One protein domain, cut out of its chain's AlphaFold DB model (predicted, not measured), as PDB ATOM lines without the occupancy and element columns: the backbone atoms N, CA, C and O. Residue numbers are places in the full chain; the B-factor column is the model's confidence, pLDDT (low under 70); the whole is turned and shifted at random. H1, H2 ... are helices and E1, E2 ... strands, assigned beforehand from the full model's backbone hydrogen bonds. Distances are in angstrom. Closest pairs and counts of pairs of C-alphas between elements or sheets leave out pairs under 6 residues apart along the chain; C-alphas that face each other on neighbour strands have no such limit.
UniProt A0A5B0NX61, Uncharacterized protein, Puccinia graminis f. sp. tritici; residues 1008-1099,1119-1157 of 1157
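Overview. This is residues 1008 to 1099 and 1119 to 1157 of the 1157 residues of an uncharacterized protein of Puccinia graminis f. sp. tritici (UniProt A0A5B0NX61). A small sandwich of two three-stranded antiparallel sheets, E1 E2 E5 and E4 E3 E6, lies toward one end, and one long helix, H1, reaches away from it as an arm. The stretch of residues 1070 to 1099, with no named element, also runs out from the sandwich to H1's end of the domain. The printed part has 131 residues with six named strands and one named helix, in the order E1 E2 E3 E4 E5 H1 E6; the class is mixed, helices and strands. The whole is loose, with a radius of gyration of the C-alphas of 19.9 A, and elongated, spanning 70 by 39 by 30 A.

Along the chain. E1, residues 1008 to 1015, starts at C-alpha 1008 (54.522, -28.599, -7.766), is 20.7 A long and bends by 50 degrees at residue 1011. E2 is residues 1020 to 1027, 22.7 A. E3, residues 1035 to 1040, and E4, residues 1053 to 1058, measure 15.8 A and 15.7 A. E5, residues 1063 to 1069, is 19.8 A long. H1, residues 1119 to 1143, runs 36.8 A from C-alpha 1119 (47.899, 17.599, -20.713). E6, residues 1147 to 1152, is 17.0 A long and ends at C-alpha 1152 (50.617, -36.568, -1.835).

Arrangement. The two sheets form a sandwich, two sheets face to face, 9.7 A centre to centre where they face each other, with best planes 15 degrees apart. In the strongly twisted sheet E1 E2 E5, E1 and E2 form a hairpin, with N 1011 and O 1024 at 2.8 A. E2 and E5 are antiparallel, with N 1023 and O 1066 at 2.9 A. In the other sheet E3 and E4 form a hairpin, with N 1037 and O 1056 at 2.8 A. E3 and E6 are antiparallel, with N 1038 and O 1149 at 2.8 A. Between the sheets, the closest C-alphas of E3 and E5 are those of Ala 1039 and Phe 1066, 7.0 A apart. H1 is not on either sheet; in it 20 of 21 O i to N i+4 pairs are within hydrogen-bond range.

Size, cuts and confidence. The two C-alphas farthest apart are those of His 1119 and Cys 1157, the chain's last residue, at 71.6 A. Residues 1100 to 1118 are not printed, and C-alphas 1099 and 1119 are 12.2 A apart across this cut. The link E3 to E4 is long, with 12 residues. Residues 1084 to 1085 pair antiparallel with 1092 to 1093. The mean pLDDT of the printed part is 70.2; 59 residues are under 70, among them 1041 to 1052, 1088 to 1099 and 1119 to 1132.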
ATOM      1  N   LEU A1008      55.273 -28.812  -6.525       83.38
ATOM      2  CA  LEU A1008      54.522 -28.599  -7.766       83.38
ATOM      3  C   LEU A1008      54.803 -27.203  -8.337       83.38
ATOM      4  O   LEU A1008      54.896 -26.216  -7.605       83.38
ATOM      5  N   ASN A1009      54.915 -27.109  -9.661       83.81
ATOM      6  CA  ASN A1009      55.133 -25.860 -10.386       83.81
ATOM      7  C   ASN A1009      54.169 -25.745 -11.570       83.81
ATOM      8  O   ASN A1009      54.081 -26.655 -12.388       83.81
ATOM      9  N   VAL A1010      53.499 -24.601 -11.720       84.69
ATOM     10  CA  VAL A1010      52.832 -24.257 -12.984       84.69
ATOM     11  C   VAL A1010      53.917 -23.813 -13.965       84.69
ATOM     12  O   VAL A1010      54.551 -22.781 -13.760       84.69
ATOM     13  N   VAL A1011      54.156 -24.618 -14.998       87.00
ATOM     14  CA  VAL A1011      55.210 -24.413 -16.012       87.00
ATOM     15  C   VAL A1011      54.673 -23.877 -17.340       87.00
ATOM     16  O   VAL A1011      55.448 -23.521 -18.222       87.00
ATOM     17  N   GLY A1012      53.351 -23.794 -17.490       82.88
ATOM     18  CA  GLY A1012      52.706 -23.159 -18.634       82.88
ATOM     19  C   GLY A1012      51.251 -22.816 -18.339       82.88
ATOM     20  O   GLY A1012      50.557 -23.563 -17.650       82.88
ATOM     21  N   PHE A1013      50.802 -21.682 -18.866       82.81
ATOM     22  CA  PHE A1013      49.430 -21.196 -18.762       82.81
ATOM     23  C   PHE A1013      49.050 -20.573 -20.107       82.81
ATOM     24  O   PHE A1013      49.636 -19.571 -20.515       82.81
ATOM     25  N   GLU A1014      48.110 -21.190 -20.817       83.88
ATOM     26  CA  GLU A1014      47.708 -20.810 -22.176       83.88
ATOM     27  C   GLU A1014      46.189 -20.619 -22.232       83.88
ATOM     28  O   GLU A1014      45.441 -21.447 -21.719       83.88
ATOM     29  N   SER A1015      45.718 -19.542 -22.868       77.31
ATOM     30  CA  SER A1015      44.288 -19.308 -23.108       77.31
ATOM     31  C   SER A1015      43.950 -19.602 -24.563       77.31
ATOM     32  O   SER A1015      44.605 -19.093 -25.471       77.31
ATOM     33  N   LEU A1016      42.893 -20.377 -24.781       77.44
ATOM     34  CA  LEU A1016      42.329 -20.663 -26.095       77.44
ATOM     35  C   LEU A1016      41.073 -19.819 -26.348       77.44
ATOM     36  O   LEU A1016      40.408 -19.341 -25.424       77.44
ATOM     37  N   ALA A1017      40.736 -19.640 -27.626       69.06
ATOM     38  CA  ALA A1017      39.489 -18.996 -28.023       69.06
ATOM     39  C   ALA A1017      38.279 -19.801 -27.511       69.06
ATOM     40  O   ALA A1017      38.280 -21.028 -27.562       69.06
ATOM     41  N   GLY A1018      37.248 -19.101 -27.028       69.19
ATOM     42  CA  GLY A1018      36.034 -19.715 -26.475       69.19
ATOM     43  C   GLY A1018      35.997 -19.861 -24.950       69.19
ATOM     44  O   GLY A1018      34.970 -20.275 -24.437       69.19
ATOM     45  N   GLY A1019      37.054 -19.475 -24.221       70.50
ATOM     46  CA  GLY A1019      37.065 -19.511 -22.748       70.50
ATOM     47  C   GLY A1019      37.708 -20.757 -22.134       70.50
ATOM     48  O   GLY A1019      37.576 -20.978 -20.937       70.50
ATOM     49  N   MET A1020      38.434 -21.563 -22.915       76.25
ATOM     50  CA  MET A1020      39.257 -22.646 -22.366       76.25
ATOM     51  C   MET A1020      40.647 -22.155 -21.946       76.25
ATOM     52  O   MET A1020      41.312 -21.418 -22.677       76.25
ATOM     53  N   LEU A1021      41.116 -22.643 -20.802       80.00
ATOM     54  CA  LEU A1021      42.461 -22.458 -20.268       80.00
ATOM     55  C   LEU A1021      43.190 -23.799 -20.193       80.00
ATOM     56  O   LEU A1021      42.619 -24.800 -19.767       80.00
ATOM     57  N   ILE A1022      44.472 -23.806 -20.555       84.31
ATOM     58  CA  ILE A1022      45.378 -24.939 -20.367       84.31
ATOM     59  C   ILE A1022      46.377 -24.584 -19.266       84.31
ATOM     60  O   ILE A1022      47.182 -23.666 -19.429       84.31
ATOM     61  N   ILE A1023      46.360 -25.341 -18.166       86.69
ATOM     62  CA  ILE A1023      47.289 -25.184 -17.040       86.69
ATOM     63  C   ILE A1023      48.232 -26.389 -16.995       86.69
ATOM     64  O   ILE A1023      47.833 -27.500 -16.645       86.69
ATOM     65  N   LYS A1024      49.500 -26.172 -17.356       88.50
ATOM     66  CA  LYS A1024      50.562 -27.188 -17.345       88.50
ATOM     67  C   LYS A1024      51.236 -27.197 -15.972       88.50
ATOM     68  O   LYS A1024      51.960 -26.261 -15.638       88.50
ATOM     69  N   VAL A1025      51.010 -28.249 -15.189       88.00
ATOM     70  CA  VAL A1025      51.595 -28.465 -13.855       88.00
ATOM     71  C   VAL A1025      52.683 -29.531 -13.940       88.00
ATOM     72  O   VAL A1025      52.413 -30.661 -14.346       88.00
ATOM     73  N   GLN A1026      53.903 -29.181 -13.542       88.62
ATOM     74  CA  GLN A1026      55.024 -30.098 -13.363       88.62
ATOM     75  C   GLN A1026      55.166 -30.491 -11.892       88.62
ATOM     76  O   GLN A1026      55.132 -29.630 -11.012       88.62
ATOM     77  N   ASN A1027      55.393 -31.777 -11.628       88.19
ATOM     78  CA  ASN A1027      55.894 -32.237 -10.338       88.19
ATOM     79  C   ASN A1027      57.429 -32.133 -10.331       88.19
ATOM     80  O   ASN A1027      58.108 -32.792 -11.113       88.19
ATOM     81  N   SER A1028      57.970 -31.285  -9.459       83.38
ATOM     82  CA  SER A1028      59.406 -31.029  -9.291       83.38
ATOM     83  C   SER A1028      59.963 -31.571  -7.970       83.38
ATOM     84  O   SER A1028      61.038 -31.145  -7.543       83.38
ATOM     85  N   ALA A1029      59.242 -32.470  -7.295       78.19
ATOM     86  CA  ALA A1029      59.679 -33.069  -6.042       78.19
ATOM     87  C   ALA A1029      60.965 -33.889  -6.234       78.19
ATOM     88  O   ALA A1029      61.007 -34.841  -7.014       78.19
ATOM     89  N   GLN A1030      62.022 -33.530  -5.502       69.62
ATOM     90  CA  GLN A1030      63.335 -34.178  -5.619       69.62
ATOM     91  C   GLN A1030      63.418 -35.529  -4.884       69.62
ATOM     92  O   GLN A1030      64.333 -36.303  -5.144       69.62
ATOM     93  N   GLY A1031      62.476 -35.822  -3.978       67.00
ATOM     94  CA  GLY A1031      62.462 -37.036  -3.154       67.00
ATOM     95  C   GLY A1031      61.576 -38.172  -3.678       67.00
ATOM     96  O   GLY A1031      61.329 -39.119  -2.939       67.00
ATOM     97  N   GLY A1032      61.077 -38.088  -4.916       73.19
ATOM     98  CA  GLY A1032      60.237 -39.132  -5.519       73.19
ATOM     99  C   GLY A1032      58.743 -39.078  -5.165       73.19
ATOM    100  O   GLY A1032      58.004 -39.977  -5.560       73.19
ATOM    101  N   GLN A1033      58.278 -38.035  -4.468       81.25
ATOM    102  CA  GLN A1033      56.877 -37.881  -4.055       81.25
ATOM    103  C   GLN A1033      55.922 -37.748  -5.251       81.25
ATOM    104  O   GLN A1033      56.133 -36.936  -6.159       81.25
ATOM    105  N   VAL A1034      54.825 -38.505  -5.227       82.88
ATOM    106  CA  VAL A1034      53.789 -38.498  -6.269       82.88
ATOM    107  C   VAL A1034      52.583 -37.697  -5.785       82.88
ATOM    108  O   VAL A1034      52.065 -37.958  -4.703       82.88
ATOM    109  N   PHE A1035      52.082 -36.757  -6.591       84.06
ATOM    110  CA  PHE A1035      50.937 -35.918  -6.215       84.06
ATOM    111  C   PHE A1035      49.709 -36.221  -7.072       84.06
ATOM    112  O   PHE A1035      49.784 -36.219  -8.301       84.06
ATOM    113  N   ALA A1036      48.559 -36.426  -6.431       85.25
ATOM    114  CA  ALA A1036      47.264 -36.306  -7.091       85.25
ATOM    115  C   ALA A1036      46.844 -34.840  -7.059       85.25
ATOM    116  O   ALA A1036      46.685 -34.275  -5.978       85.25
ATOM    117  N   VAL A1037      46.647 -34.253  -8.235       85.69
ATOM    118  CA  VAL A1037      46.180 -32.880  -8.424       85.69
ATOM    119  C   VAL A1037      44.756 -32.926  -8.978       85.69
ATOM    120  O   VAL A1037      44.479 -33.606  -9.969       85.69
ATOM    121  N   GLU A1038      43.847 -32.224  -8.314       85.38
ATOM    122  CA  GLU A1038      42.470 -31.984  -8.723       85.38
ATOM    123  C   GLU A1038      42.324 -30.519  -9.141       85.38
ATOM    124  O   GLU A1038      42.467 -29.620  -8.317       85.38
ATOM    125  N   ALA A1039      42.010 -30.276 -10.409       81.56
ATOM    126  CA  ALA A1039      41.667 -28.960 -10.922       81.56
ATOM    127  C   ALA A1039      40.144 -28.847 -11.050       81.56
ATOM    128  O   ALA A1039      39.545 -29.580 -11.835       81.56
ATOM    129  N   LYS A1040      39.530 -27.945 -10.284       77.62
ATOM    130  CA  LYS A1040      38.100 -27.623 -10.328       77.62
ATOM    131  C   LYS A1040      37.925 -26.244 -10.957       77.62
ATOM    132  O   LYS A1040      38.641 -25.303 -10.617       77.62
ATOM    133  N   GLY A1041      36.970 -26.124 -11.858       68.75
ATOM    134  CA  GLY A1041      36.667 -24.884 -12.561       68.75
ATOM    135  C   GLY A1041      35.789 -25.201 -13.756       68.75
ATOM    136  O   GLY A1041      36.106 -26.096 -14.538       68.75
ATOM    137  N   GLY A1042      34.654 -24.524 -13.845       64.62
ATOM    138  CA  GLY A1042      33.609 -24.897 -14.781       64.62
ATOM    139  C   GLY A1042      32.398 -23.990 -14.676       64.62
ATOM    140  O   GLY A1042      32.326 -23.080 -13.844       64.62
ATOM    141  N   ARG A1043      31.441 -24.241 -15.561       61.00
ATOM    142  CA  ARG A1043      30.251 -23.425 -15.752       61.00
ATOM    143  C   ARG A1043      29.051 -24.189 -15.211       61.00
ATOM    144  O   ARG A1043      28.587 -25.117 -15.859       61.00
ATOM    145  N   ALA A1044      28.544 -23.771 -14.049       54.84
ATOM    146  CA  ALA A1044      27.530 -24.518 -13.295       54.84
ATOM    147  C   ALA A1044      26.265 -24.886 -14.104       54.84
ATOM    148  O   ALA A1044      25.660 -25.918 -13.835       54.84
ATOM    149  N   ASP A1045      25.909 -24.082 -15.115       54.31
ATOM    150  CA  ASP A1045      24.816 -24.345 -16.053       54.31
ATOM    151  C   ASP A1045      25.301 -24.317 -17.519       54.31
ATOM    152  O   ASP A1045      25.337 -23.251 -18.138       54.31
ATOM    153  N   SER A1046      25.667 -25.463 -18.115       47.34
ATOM    154  CA  SER A1046      25.344 -25.844 -19.518       47.34
ATOM    155  C   SER A1046      26.001 -27.166 -19.964       47.34
ATOM    156  O   SER A1046      26.890 -27.704 -19.317       47.34
ATOM    157  N   GLN A1047      25.519 -27.718 -21.084       53.22
ATOM    158  CA  GLN A1047      25.904 -29.017 -21.657       53.22
ATOM    159  C   GLN A1047      27.312 -29.011 -22.301       53.22
ATOM    160  O   GLN A1047      27.432 -29.108 -23.524       53.22
ATOM    161  N   SER A1048      28.382 -28.898 -21.509       53.19
ATOM    162  CA  SER A1048      29.763 -29.041 -21.997       53.19
ATOM    163  C   SER A1048      30.244 -30.506 -21.964       53.19
ATOM    164  O   SER A1048      29.712 -31.357 -21.251       53.19
ATOM    165  N   PHE A1049      31.263 -30.826 -22.770       55.88
ATOM    166  CA  PHE A1049      31.898 -32.158 -22.809       55.88
ATOM    167  C   PHE A1049      33.017 -32.333 -21.761       55.88
ATOM    168  O   PHE A1049      33.616 -33.408 -21.667       55.88
ATOM    169  N   ILE A1050      33.334 -31.281 -21.001       59.66
ATOM    170  CA  ILE A1050      34.465 -31.221 -20.070       59.66
ATOM    171  C   ILE A1050      33.912 -31.250 -18.645       59.66
ATOM    172  O   ILE A1050      33.026 -30.478 -18.304       59.66
ATOM    173  N   LYS A1051      34.429 -32.148 -17.801       59.19
ATOM    174  CA  LYS A1051      34.018 -32.233 -16.390       59.19
ATOM    175  C   LYS A1051      34.474 -30.992 -15.620       59.19
ATOM    176  O   LYS A1051      35.652 -30.652 -15.704       59.19
ATOM    177  N   ASP A1052      33.607 -30.458 -14.757       62.44
ATOM    178  CA  ASP A1052      33.901 -29.337 -13.837       62.44
ATOM    179  C   ASP A1052      35.053 -29.609 -12.847       62.44
ATOM    180  O   ASP A1052      35.528 -28.701 -12.163       62.44
ATOM    181  N   SER A1053      35.493 -30.869 -12.742       74.38
ATOM    182  CA  SER A1053      36.686 -31.294 -12.009       74.38
ATOM    183  C   SER A1053      37.485 -32.331 -12.807       74.38
ATOM    184  O   SER A1053      36.948 -33.346 -13.268       74.38
ATOM    185  N   GLN A1054      38.794 -32.097 -12.929       81.25
ATOM    186  CA  GLN A1054      39.779 -33.006 -13.517       81.25
ATOM    187  C   GLN A1054      40.781 -33.463 -12.457       81.25
ATOM    188  O   GLN A1054      41.494 -32.653 -11.872       81.25
ATOM    189  N   LYS A1055      40.869 -34.780 -12.238       84.62
ATOM    190  CA  LYS A1055      41.822 -35.412 -11.311       84.62
ATOM    191  C   LYS A1055      42.903 -36.135 -12.090       84.62
ATOM    192  O   LYS A1055      42.577 -37.026 -12.869       84.62
ATOM    193  N   GLN A1056      44.167 -35.818 -11.821       87.69
ATOM    194  CA  GLN A1056      45.304 -36.528 -12.395       87.69
ATOM    195  C   GLN A1056      46.418 -36.738 -11.366       87.69
ATOM    196  O   GLN A1056      46.733 -35.859 -10.569       87.69
ATOM    197  N   VAL A1057      47.052 -37.910 -11.419       87.25
ATOM    198  CA  VAL A1057      48.276 -38.211 -10.669       87.25
ATOM    199  C   VAL A1057      49.493 -37.805 -11.507       87.25
ATOM    200  O   VAL A1057      49.619 -38.248 -12.652       87.25
ATOM    201  N   ILE A1058      50.368 -36.962 -10.956       88.06
ATOM    202  CA  ILE A1058      51.560 -36.414 -11.617       88.06
ATOM    203  C   ILE A1058      52.816 -37.010 -10.970       88.06
ATOM    204  O   ILE A1058      53.104 -36.783  -9.791       88.06
ATOM    205  N   GLN A1059      53.572 -37.771 -11.760       85.81
ATOM    206  CA  GLN A1059      54.809 -38.433 -11.335       85.81
ATOM    207  C   GLN A1059      55.975 -37.433 -11.214       85.81
ATOM    208  O   GLN A1059      55.985 -36.453 -11.967       85.81
ATOM    209  N   PRO A1060      56.970 -37.666 -10.338       84.25
ATOM    210  CA  PRO A1060      58.177 -36.843 -10.231       84.25
ATOM    211  C   PRO A1060      58.819 -36.537 -11.591       84.25
ATOM    212  O   PRO A1060      58.947 -37.412 -12.445       84.25
ATOM    213  N   GLY A1061      59.192 -35.277 -11.812       82.25
ATOM    214  CA  GLY A1061      59.765 -34.770 -13.063       82.25
ATOM    215  C   GLY A1061      58.766 -34.570 -14.214       82.25
ATOM    216  O   GLY A1061      59.066 -33.815 -15.141       82.25
ATOM    217  N   SER A1062      57.586 -35.198 -14.169       87.88
ATOM    218  CA  SER A1062      56.592 -35.147 -15.251       87.88
ATOM    219  C   SER A1062      55.692 -33.908 -15.195       87.88
ATOM    220  O   SER A1062      55.469 -33.326 -14.132       87.88
ATOM    221  N   THR A1063      55.144 -33.537 -16.355       89.31
ATOM    222  CA  THR A1063      54.221 -32.407 -16.531       89.31
ATOM    223  C   THR A1063      52.887 -32.895 -17.082       89.31
ATOM    224  O   THR A1063      52.861 -33.617 -18.077       89.31
ATOM    225  N   HIS A1064      51.780 -32.459 -16.481       90.38
ATOM    226  CA  HIS A1064      50.424 -32.705 -16.971       90.38
ATOM    227  C   HIS A1064      49.699 -31.394 -17.297       90.38
ATOM    228  O   HIS A1064      49.934 -30.381 -16.646       90.38
ATOM    229  N   ALA A1065      48.820 -31.411 -18.299       87.44
ATOM    230  CA  ALA A1065      48.071 -30.248 -18.761       87.44
ATOM    231  C   ALA A1065      46.577 -30.409 -18.444       87.44
ATOM    232  O   ALA A1065      45.906 -31.228 -19.063       87.44
ATOM    233  N   PHE A1066      46.066 -29.611 -17.508       85.81
ATOM    234  CA  PHE A1066      44.639 -29.531 -17.191       85.81
ATOM    235  C   PHE A1066      43.939 -28.586 -18.167       85.81
ATOM    236  O   PHE A1066      44.466 -27.505 -18.436       85.81
ATOM    237  N   LEU A1067      42.763 -28.969 -18.672       83.25
ATOM    238  CA  LEU A1067      41.936 -28.127 -19.544       83.25
ATOM    239  C   LEU A1067      40.695 -27.665 -18.783       83.25
ATOM    240  O   LEU A1067      39.856 -28.488 -18.437       83.25
ATOM    241  N   ILE A1068      40.569 -26.367 -18.527       80.81
ATOM    242  CA  ILE A1068      39.527 -25.795 -17.666       80.81
ATOM    243  C   ILE A1068      38.710 -24.798 -18.486       80.81
ATOM    244  O   ILE A1068      39.279 -23.902 -19.107       80.81
ATOM    245  N   GLU A1069      37.388 -24.945 -18.504       76.44
ATOM    246  CA  GLU A1069      36.483 -23.978 -19.130       76.44
ATOM    247  C   GLU A1069      36.100 -22.903 -18.102       76.44
ATOM    248  O   GLU A1069      35.693 -23.224 -16.987       76.44
ATOM    249  N   ILE A1070      36.246 -21.626 -18.461       73.25
ATOM    250  CA  ILE A1070      35.853 -20.488 -17.621       73.25
ATOM    251  C   ILE A1070      34.752 -19.663 -18.282       73.25
ATOM    252  O   ILE A1070      34.718 -19.481 -19.502       73.25
ATOM    253  N   GLU A1071      33.865 -19.098 -17.465       70.75
ATOM    254  CA  GLU A1071      32.877 -18.147 -17.965       70.75
ATOM    255  C   GLU A1071      33.545 -16.885 -18.550       70.75
ATOM    256  O   GLU A1071      34.503 -16.364 -17.971       70.75
ATOM    257  N   PRO A1072      33.020 -16.322 -19.658       68.44
ATOM    258  CA  PRO A1072      33.507 -15.057 -20.197       68.44
ATOM    259  C   PRO A1072      33.389 -13.918 -19.173       68.44
ATOM    260  O   PRO A1072      32.291 -13.455 -18.855       68.44
ATOM    261  N   ILE A1073      34.529 -13.428 -18.682       69.31
ATOM    262  CA  ILE A1073      34.583 -12.393 -17.643       69.31
ATOM    263  C   ILE A1073      34.147 -11.039 -18.219       69.31
ATOM    264  O   ILE A1073      34.934 -10.287 -18.794       69.31
ATOM    265  N   LYS A1074      32.865 -10.709 -18.039       68.31
ATOM    266  CA  LYS A1074      32.262  -9.437 -18.465       68.31
ATOM    267  C   LYS A1074      32.623  -8.298 -17.509       68.31
ATOM    268  O   LYS A1074      31.854  -7.986 -16.599       68.31
ATOM    269  N   VAL A1075      33.779  -7.668 -17.695       68.56
ATOM    270  CA  VAL A1075      34.100  -6.416 -16.989       68.56
ATOM    271  C   VAL A1075      33.325  -5.271 -17.636       68.56
ATOM    272  O   VAL A1075      33.440  -5.043 -18.840       68.56
ATOM    273  N   THR A1076      32.497  -4.579 -16.857       71.44
ATOM    274  CA  THR A1076      31.695  -3.456 -17.361       71.44
ATOM    275  C   THR A1076      32.480  -2.148 -17.294       71.44
ATOM    276  O   THR A1076      33.420  -2.007 -16.514       71.44
ATOM    277  N   GLN A1077      32.066  -1.144 -18.072       64.06
ATOM    278  CA  GLN A1077      32.659   0.198 -17.999       64.06
ATOM    279  C   GLN A1077      32.522   0.792 -16.580       64.06
ATOM    280  O   GLN A1077      33.459   1.388 -16.061       64.06
ATOM    281  N   LEU A1078      31.413   0.481 -15.901       64.69
ATOM    282  CA  LEU A1078      31.131   0.826 -14.504       64.69
ATOM    283  C   LEU A1078      32.060   0.120 -13.491       64.69
ATOM    284  O   LEU A1078      32.267   0.627 -12.395       64.69
ATOM    285  N   ASP A1079      32.639  -1.038 -13.831       65.00
ATOM    286  CA  ASP A1079      33.659  -1.689 -12.994       65.00
ATOM    287  C   ASP A1079      35.021  -0.991 -13.122       65.00
ATOM    288  O   ASP A1079      35.755  -0.883 -12.145       65.00
ATOM    289  N   SER A1080      35.338  -0.446 -14.301       62.00
ATOM    290  CA  SER A1080      36.601   0.271 -14.555       62.00
ATOM    291  C   SER A1080      36.712   1.646 -13.875       62.00
ATOM    292  O   SER A1080      37.775   2.266 -13.908       62.00
ATOM    293  N   GLU A1081      35.626   2.109 -13.249       63.81
ATOM    294  CA  GLU A1081      35.551   3.341 -12.452       63.81
ATOM    295  C   GLU A1081      35.583   3.072 -10.934       63.81
ATOM    296  O   GLU A1081      35.784   4.000 -10.148       63.81
ATOM    297  N   LYS A1082      35.422   1.811 -10.502       67.56
ATOM    298  CA  LYS A1082      35.492   1.418  -9.087       67.56
ATOM    299  C   LYS A1082      36.946   1.315  -8.636       67.56
ATOM    300  O   LYS A1082      37.746   0.612  -9.250       67.56
ATOM    301  N   SER A1083      37.265   1.973  -7.526       67.56
ATOM    302  CA  SER A1083      38.548   1.844  -6.835       67.56
ATOM    303  C   SER A1083      38.725   0.460  -6.205       67.56
ATOM    304  O   SER A1083      37.758  -0.216  -5.847       67.56
ATOM    305  N   ILE A1084      39.986   0.055  -6.044       71.81
ATOM    306  CA  ILE A1084      40.355  -1.189  -5.364       71.81
ATOM    307  C   ILE A1084      40.037  -1.035  -3.861       71.81
ATOM    308  O   ILE A1084      40.471  -0.051  -3.248       71.81
ATOM    309  N   PRO A1085      39.272  -1.955  -3.247       70.38
ATOM    310  CA  PRO A1085      39.003  -1.915  -1.812       70.38
ATOM    311  C   PRO A1085      40.247  -2.337  -1.018       70.38
ATOM    312  O   PRO A1085      40.928  -3.281  -1.410       70.38
ATOM    313  N   SER A1086      40.530  -1.694   0.119       70.81
ATOM    314  CA  SER A1086      41.424  -2.291   1.121       70.81
ATOM    315  C   SER A1086      40.656  -3.344   1.918       70.81
ATOM    316  O   SER A1086      39.574  -3.071   2.447       70.81
ATOM    317  N   LEU A1087      41.229  -4.542   2.017       71.44
ATOM    318  CA  LEU A1087      40.678  -5.659   2.785       71.44
ATOM    319  C   LEU A1087      40.987  -5.520   4.284       71.44
ATOM    320  O   LEU A1087      40.250  -6.059   5.108       71.44
ATOM    321  N   ILE A1088      42.042  -4.775   4.638       66.88
ATOM    322  CA  ILE A1088      42.461  -4.540   6.029       66.88
ATOM    323  C   ILE A1088      41.740  -3.326   6.626       66.88
ATOM    324  O   ILE A1088      41.063  -3.448   7.647       66.88
ATOM    325  N   ASP A1089      41.850  -2.157   5.988       59.75
ATOM    326  CA  ASP A1089      41.357  -0.890   6.550       59.75
ATOM    327  C   ASP A1089      39.879  -0.608   6.221       59.75
ATOM    328  O   ASP A1089      39.310   0.376   6.698       59.75
ATOM    329  N   ARG A1090      39.236  -1.465   5.407       57.09
ATOM    330  CA  ARG A1090      37.842  -1.332   4.928       57.09
ATOM    331  C   ARG A1090      37.530   0.016   4.251       57.09
ATOM    332  O   ARG A1090      36.373   0.431   4.185       57.09
ATOM    333  N   GLN A1091      38.548   0.697   3.728       55.44
ATOM    334  CA  GLN A1091      38.412   1.930   2.952       55.44
ATOM    335  C   GLN A1091      38.720   1.668   1.475       55.44
ATOM    336  O   GLN A1091      39.576   0.855   1.129       55.44
ATOM    337  N   PHE A1092      38.027   2.375   0.585       51.94
ATOM    338  CA  PHE A1092      38.318   2.341  -0.845       51.94
ATOM    339  C   PHE A1092      39.602   3.123  -1.133       51.94
ATOM    340  O   PHE A1092      39.651   4.334  -0.905       51.94
ATOM    341  N   VAL A1093      40.631   2.460  -1.668       55.00
ATOM    342  CA  VAL A1093      41.903   3.116  -1.984       55.00
ATOM    343  C   VAL A1093      41.745   3.891  -3.290       55.00
ATOM    344  O   VAL A1093      41.851   3.350  -4.392       55.00
ATOM    345  N   VAL A1094      41.451   5.185  -3.170       48.59
ATOM    346  CA  VAL A1094      41.373   6.093  -4.317       48.59
ATOM    347  C   VAL A1094      42.779   6.297  -4.877       48.59
ATOM    348  O   VAL A1094      43.642   6.872  -4.215       48.59
ATOM    349  N   THR A1095      43.013   5.879  -6.124       49.94
ATOM    350  CA  THR A1095      44.233   6.234  -6.862       49.94
ATOM    351  C   THR A1095      44.355   7.758  -6.906       49.94
ATOM    352  O   THR A1095      43.496   8.419  -7.494       49.94
ATOM    353  N   HIS A1096      45.390   8.323  -6.275       44.88
ATOM    354  CA  HIS A1096      45.525   9.768  -6.066       44.88
ATOM    355  C   HIS A1096      45.463  10.576  -7.381       44.88
ATOM    356  O   HIS A1096      46.471  10.794  -8.058       44.88
ATOM    357  N   ARG A1097      44.279  11.117  -7.702       45.69
ATOM    358  CA  ARG A1097      44.115  12.245  -8.630       45.69
ATOM    359  C   ARG A1097      44.610  13.516  -7.935       45.69
ATOM    360  O   ARG A1097      43.821  14.282  -7.396       45.69
ATOM    361  N   GLN A1098      45.926  13.719  -7.904       39.16
ATOM    362  CA  GLN A1098      46.515  14.981  -7.446       39.16
ATOM    363  C   GLN A1098      46.357  16.072  -8.517       39.16
ATOM    364  O   GLN A1098      47.305  16.405  -9.225       39.16
ATOM    365  N   ASP A1099      45.158  16.649  -8.596       39.75
ATOM    366  CA  ASP A1099      45.020  18.069  -8.918       39.75
ATOM    367  C   ASP A1099      45.224  18.842  -7.611       39.75
ATOM    368  O   ASP A1099      44.331  18.892  -6.767       39.75
ATOM    369  N   HIS A1119      49.111  18.261 -20.213       54.59
ATOM    370  CA  HIS A1119      47.899  17.599 -20.713       54.59
ATOM    371  C   HIS A1119      48.171  16.176 -21.244       54.59
ATOM    372  O   HIS A1119      47.518  15.221 -20.822       54.59
ATOM    373  N   ASN A1120      49.211  15.986 -22.066       55.59
ATOM    374  CA  ASN A1120      49.576  14.651 -22.567       55.59
ATOM    375  C   ASN A1120      50.038  13.692 -21.451       55.59
ATOM    376  O   ASN A1120      49.735  12.499 -21.501       55.59
ATOM    377  N   LYS A1121      50.727  14.202 -20.418       54.62
ATOM    378  CA  LYS A1121      51.168  13.409 -19.252       54.62
ATOM    379  C   LYS A1121      50.014  13.027 -18.310       54.62
ATOM    380  O   LYS A1121      50.156  12.090 -17.526       54.62
ATOM    381  N   ARG A1122      48.876  13.727 -18.392       53.75
ATOM    382  CA  ARG A1122      47.635  13.412 -17.670       53.75
ATOM    383  C   ARG A1122      46.863  12.284 -18.361       53.75
ATOM    384  O   ARG A1122      46.607  11.262 -17.733       53.75
ATOM    385  N   ILE A1123      46.637  12.402 -19.673       54.88
ATOM    386  CA  ILE A1123      45.939  11.383 -20.481       54.88
ATOM    387  C   ILE A1123      46.687  10.034 -20.468       54.88
ATOM    388  O   ILE A1123      46.060   8.975 -20.425       54.88
ATOM    389  N   SER A1124      48.028  10.038 -20.483       54.75
ATOM    390  CA  SER A1124      48.806   8.793 -20.405       54.75
ATOM    391  C   SER A1124      48.730   8.121 -19.029       54.75
ATOM    392  O   SER A1124      48.606   6.899 -18.969       54.75
ATOM    393  N   LYS A1125      48.723   8.894 -17.932       56.31
ATOM    394  CA  LYS A1125      48.487   8.373 -16.574       56.31
ATOM    395  C   LYS A1125      47.076   7.806 -16.401       56.31
ATOM    396  O   LYS A1125      46.929   6.734 -15.825       56.31
ATOM    397  N   GLU A1126      46.056   8.483 -16.925       56.69
ATOM    398  CA  GLU A1126      44.659   8.031 -16.847       56.69
ATOM    399  C   GLU A1126      44.441   6.709 -17.605       56.69
ATOM    400  O   GLU A1126      43.817   5.791 -17.073       56.69
ATOM    401  N   LYS A1127      45.038   6.551 -18.798       58.12
ATOM    402  CA  LYS A1127      45.011   5.274 -19.538       58.12
ATOM    403  C   LYS A1127      45.758   4.143 -18.823       58.12
ATOM    404  O   LYS A1127      45.306   3.001 -18.882       58.12
ATOM    405  N   LEU A1128      46.877   4.443 -18.159       57.47
ATOM    406  CA  LEU A1128      47.653   3.444 -17.416       57.47
ATOM    407  C   LEU A1128      46.869   2.929 -16.195       57.47
ATOM    408  O   LEU A1128      46.703   1.720 -16.050       57.47
ATOM    409  N   ALA A1129      46.295   3.837 -15.398       61.06
ATOM    410  CA  ALA A1129      45.481   3.489 -14.231       61.06
ATOM    411  C   ALA A1129      44.223   2.678 -14.606       61.06
ATOM    412  O   ALA A1129      43.898   1.688 -13.955       61.06
ATOM    413  N   HIS A1130      43.542   3.040 -15.698       64.38
ATOM    414  CA  HIS A1130      42.381   2.294 -16.197       64.38
ATOM    415  C   HIS A1130      42.746   0.858 -16.625       64.38
ATOM    416  O   HIS A1130      42.010  -0.087 -16.339       64.38
ATOM    417  N   ALA A1131      43.910   0.661 -17.256       66.44
ATOM    418  CA  ALA A1131      44.396  -0.670 -17.622       66.44
ATOM    419  C   ALA A1131      44.767  -1.534 -16.399       66.44
ATOM    420  O   ALA A1131      44.612  -2.755 -16.445       66.44
ATOM    421  N   GLU A1132      45.236  -0.929 -15.305       67.31
ATOM    422  CA  GLU A1132      45.509  -1.625 -14.040       67.31
ATOM    423  C   GLU A1132      44.219  -2.042 -13.317       67.31
ATOM    424  O   GLU A1132      44.117  -3.191 -12.885       67.31
ATOM    425  N   LEU A1133      43.200  -1.174 -13.276       70.00
ATOM    426  CA  LEU A1133      41.879  -1.503 -12.720       70.00
ATOM    427  C   LEU A1133      41.189  -2.638 -13.494       70.00
ATOM    428  O   LEU A1133      40.639  -3.557 -12.888       70.00
ATOM    429  N   LEU A1134      41.267  -2.635 -14.830       70.12
ATOM    430  CA  LEU A1134      40.752  -3.740 -15.649       70.12
ATOM    431  C   LEU A1134      41.478  -5.062 -15.348       70.12
ATOM    432  O   LEU A1134      40.822  -6.087 -15.161       70.12
ATOM    433  N   LYS A1135      42.816  -5.056 -15.243       71.25
ATOM    434  CA  LYS A1135      43.598  -6.250 -14.863       71.25
ATOM    435  C   LYS A1135      43.224  -6.769 -13.472       71.25
ATOM    436  O   LYS A1135      43.114  -7.981 -13.297       71.25
ATOM    437  N   PHE A1136      43.010  -5.867 -12.512       76.06
ATOM    438  CA  PHE A1136      42.557  -6.201 -11.164       76.06
ATOM    439  C   PHE A1136      41.214  -6.946 -11.190       76.06
ATOM    440  O   PHE A1136      41.160  -8.094 -10.755       76.06
ATOM    441  N   TRP A1137      40.164  -6.358 -11.775       73.75
ATOM    442  CA  TRP A1137      38.824  -6.965 -11.786       73.75
ATOM    443  C   TRP A1137      38.745  -8.270 -12.594       73.75
ATOM    444  O   TRP A1137      37.926  -9.133 -12.278       73.75
ATOM    445  N   ILE A1138      39.602  -8.452 -13.608       74.62
ATOM    446  CA  ILE A1138      39.747  -9.741 -14.303       74.62
ATOM    447  C   ILE A1138      40.360 -10.786 -13.363       74.62
ATOM    448  O   ILE A1138      39.817 -11.883 -13.244       74.62
ATOM    449  N   LYS A1139      41.466 -10.464 -12.676       72.81
ATOM    450  CA  LYS A1139      42.142 -11.415 -11.780       72.81
ATOM    451  C   LYS A1139      41.293 -11.769 -10.557       72.81
ATOM    452  O   LYS A1139      41.242 -12.936 -10.190       72.81
ATOM    453  N   ASP A1140      40.625 -10.793  -9.951       73.50
ATOM    454  CA  ASP A1140      39.761 -10.996  -8.783       73.50
ATOM    455  C   ASP A1140      38.595 -11.954  -9.095       73.50
ATOM    456  O   ASP A1140      38.324 -12.900  -8.355       73.50
ATOM    457  N   ARG A1141      37.984 -11.811 -10.279       74.19
ATOM    458  CA  ARG A1141      36.977 -12.766 -10.762       74.19
ATOM    459  C   ARG A1141      37.589 -14.127 -11.116       74.19
ATOM    460  O   ARG A1141      36.992 -15.139 -10.766       74.19
ATOM    461  N   LEU A1142      38.788 -14.184 -11.712       71.19
ATOM    462  CA  LEU A1142      39.487 -15.455 -11.978       71.19
ATOM    463  C   LEU A1142      39.767 -16.260 -10.700       71.19
ATOM    464  O   LEU A1142      39.544 -17.470 -10.696       71.19
ATOM    465  N   LEU A1143      40.201 -15.603  -9.618       69.88
ATOM    466  CA  LEU A1143      40.514 -16.237  -8.326       69.88
ATOM    467  C   LEU A1143      39.332 -17.019  -7.727       69.88
ATOM    468  O   LEU A1143      39.553 -17.965  -6.978       69.88
ATOM    469  N   ASN A1144      38.099 -16.656  -8.090       65.81
ATOM    470  CA  ASN A1144      36.872 -17.317  -7.644       65.81
ATOM    471  C   ASN A1144      36.334 -18.375  -8.632       65.81
ATOM    472  O   ASN A1144      35.317 -19.003  -8.347       65.81
ATOM    473  N   THR A1145      36.981 -18.580  -9.788       71.31
ATOM    474  CA  THR A1145      36.502 -19.499 -10.851       71.31
ATOM    475  C   THR A1145      37.318 -20.780 -11.005       71.31
ATOM    476  O   THR A1145      36.805 -21.753 -11.551       71.31
ATOM    477  N   ILE A1146      38.573 -20.799 -10.544       73.75
ATOM    478  CA  ILE A1146      39.473 -21.950 -10.684       73.75
ATOM    479  C   ILE A1146      40.130 -22.247  -9.342       73.75
ATOM    480  O   ILE A1146      40.807 -21.391  -8.775       73.75
ATOM    481  N   THR A1147      40.004 -23.484  -8.872       76.19
ATOM    482  CA  THR A1147      40.734 -23.991  -7.710       76.19
ATOM    483  C   THR A1147      41.516 -25.241  -8.096       76.19
ATOM    484  O   THR A1147      41.002 -26.148  -8.744       76.19
ATOM    485  N   MET A1148      42.793 -25.296  -7.719       79.19
ATOM    486  CA  MET A1148      43.605 -26.506  -7.848       79.19
ATOM    487  C   MET A1148      43.971 -26.983  -6.448       79.19
ATOM    488  O   MET A1148      44.611 -26.260  -5.688       79.19
ATOM    489  N   GLU A1149      43.543 -28.191  -6.114       80.88
ATOM    490  CA  GLU A1149      43.850 -28.890  -4.869       80.88
ATOM    491  C   GLU A1149      44.823 -30.026  -5.174       80.88
ATOM    492  O   GLU A1149      44.774 -30.629  -6.245       80.88
ATOM    493  N   TRP A1150      45.712 -30.355  -4.242       83.19
ATOM    494  CA  TRP A1150      46.573 -31.523  -4.382       83.19
ATOM    495  C   TRP A1150      46.790 -32.222  -3.054       83.19
ATOM    496  O   TRP A1150      46.676 -31.633  -1.983       83.19
ATOM    497  N   ARG A1151      47.121 -33.506  -3.147       80.81
ATOM    498  CA  ARG A1151      47.601 -34.313  -2.028       80.81
ATOM    499  C   ARG A1151      48.727 -35.213  -2.499       80.81
ATOM    500  O   ARG A1151      48.694 -35.700  -3.634       80.81
ATOM    501  N   GLU A1152      49.693 -35.460  -1.627       78.19
ATOM    502  CA  GLU A1152      50.617 -36.568  -1.835       78.19
ATOM    503  C   GLU A1152      49.819 -37.882  -1.852       78.19
ATOM    504  O   GLU A1152      48.860 -38.066  -1.097       78.19
ATOM    505  N   VAL A1153      50.177 -38.781  -2.766       78.50
ATOM    506  CA  VAL A1153      49.642 -40.139  -2.817       78.50
ATOM    507  C   VAL A1153      50.755 -41.075  -2.398       78.50
ATOM    508  O   VAL A1153      51.600 -41.457  -3.208       78.50
ATOM    509  N   SER A1154      50.725 -41.471  -1.129       58.09
ATOM    510  CA  SER A1154      51.531 -42.579  -0.631       58.09
ATOM    511  C   SER A1154      51.129 -43.847  -1.386       58.09
ATOM    512  O   SER A1154      50.071 -44.427  -1.130       58.09
ATOM    513  N   PHE A1155      51.952 -44.273  -2.343       48.59
ATOM    514  CA  PHE A1155      51.824 -45.603  -2.923       48.59
ATOM    515  C   PHE A1155      52.213 -46.624  -1.854       48.59
ATOM    516  O   PHE A1155      53.395 -46.838  -1.595       48.59
ATOM    517  N   PHE A1156      51.214 -47.272  -1.255       35.41
ATOM    518  CA  PHE A1156      51.421 -48.597  -0.685       35.41
ATOM    519  C   PHE A1156      51.772 -49.551  -1.835       35.41
ATOM    520  O   PHE A1156      50.921 -49.878  -2.667       35.41
ATOM    521  N   CYS A1157      53.034 -49.964  -1.871       31.61
ATOM    522  CA  CYS A1157      53.422 -51.328  -2.212       31.61
ATOM    523  C   CYS A1157      53.814 -52.007  -0.898       31.61
ATOM    524  O   CYS A1157      54.583 -51.368  -0.146       31.61
TER     525      CYS A1157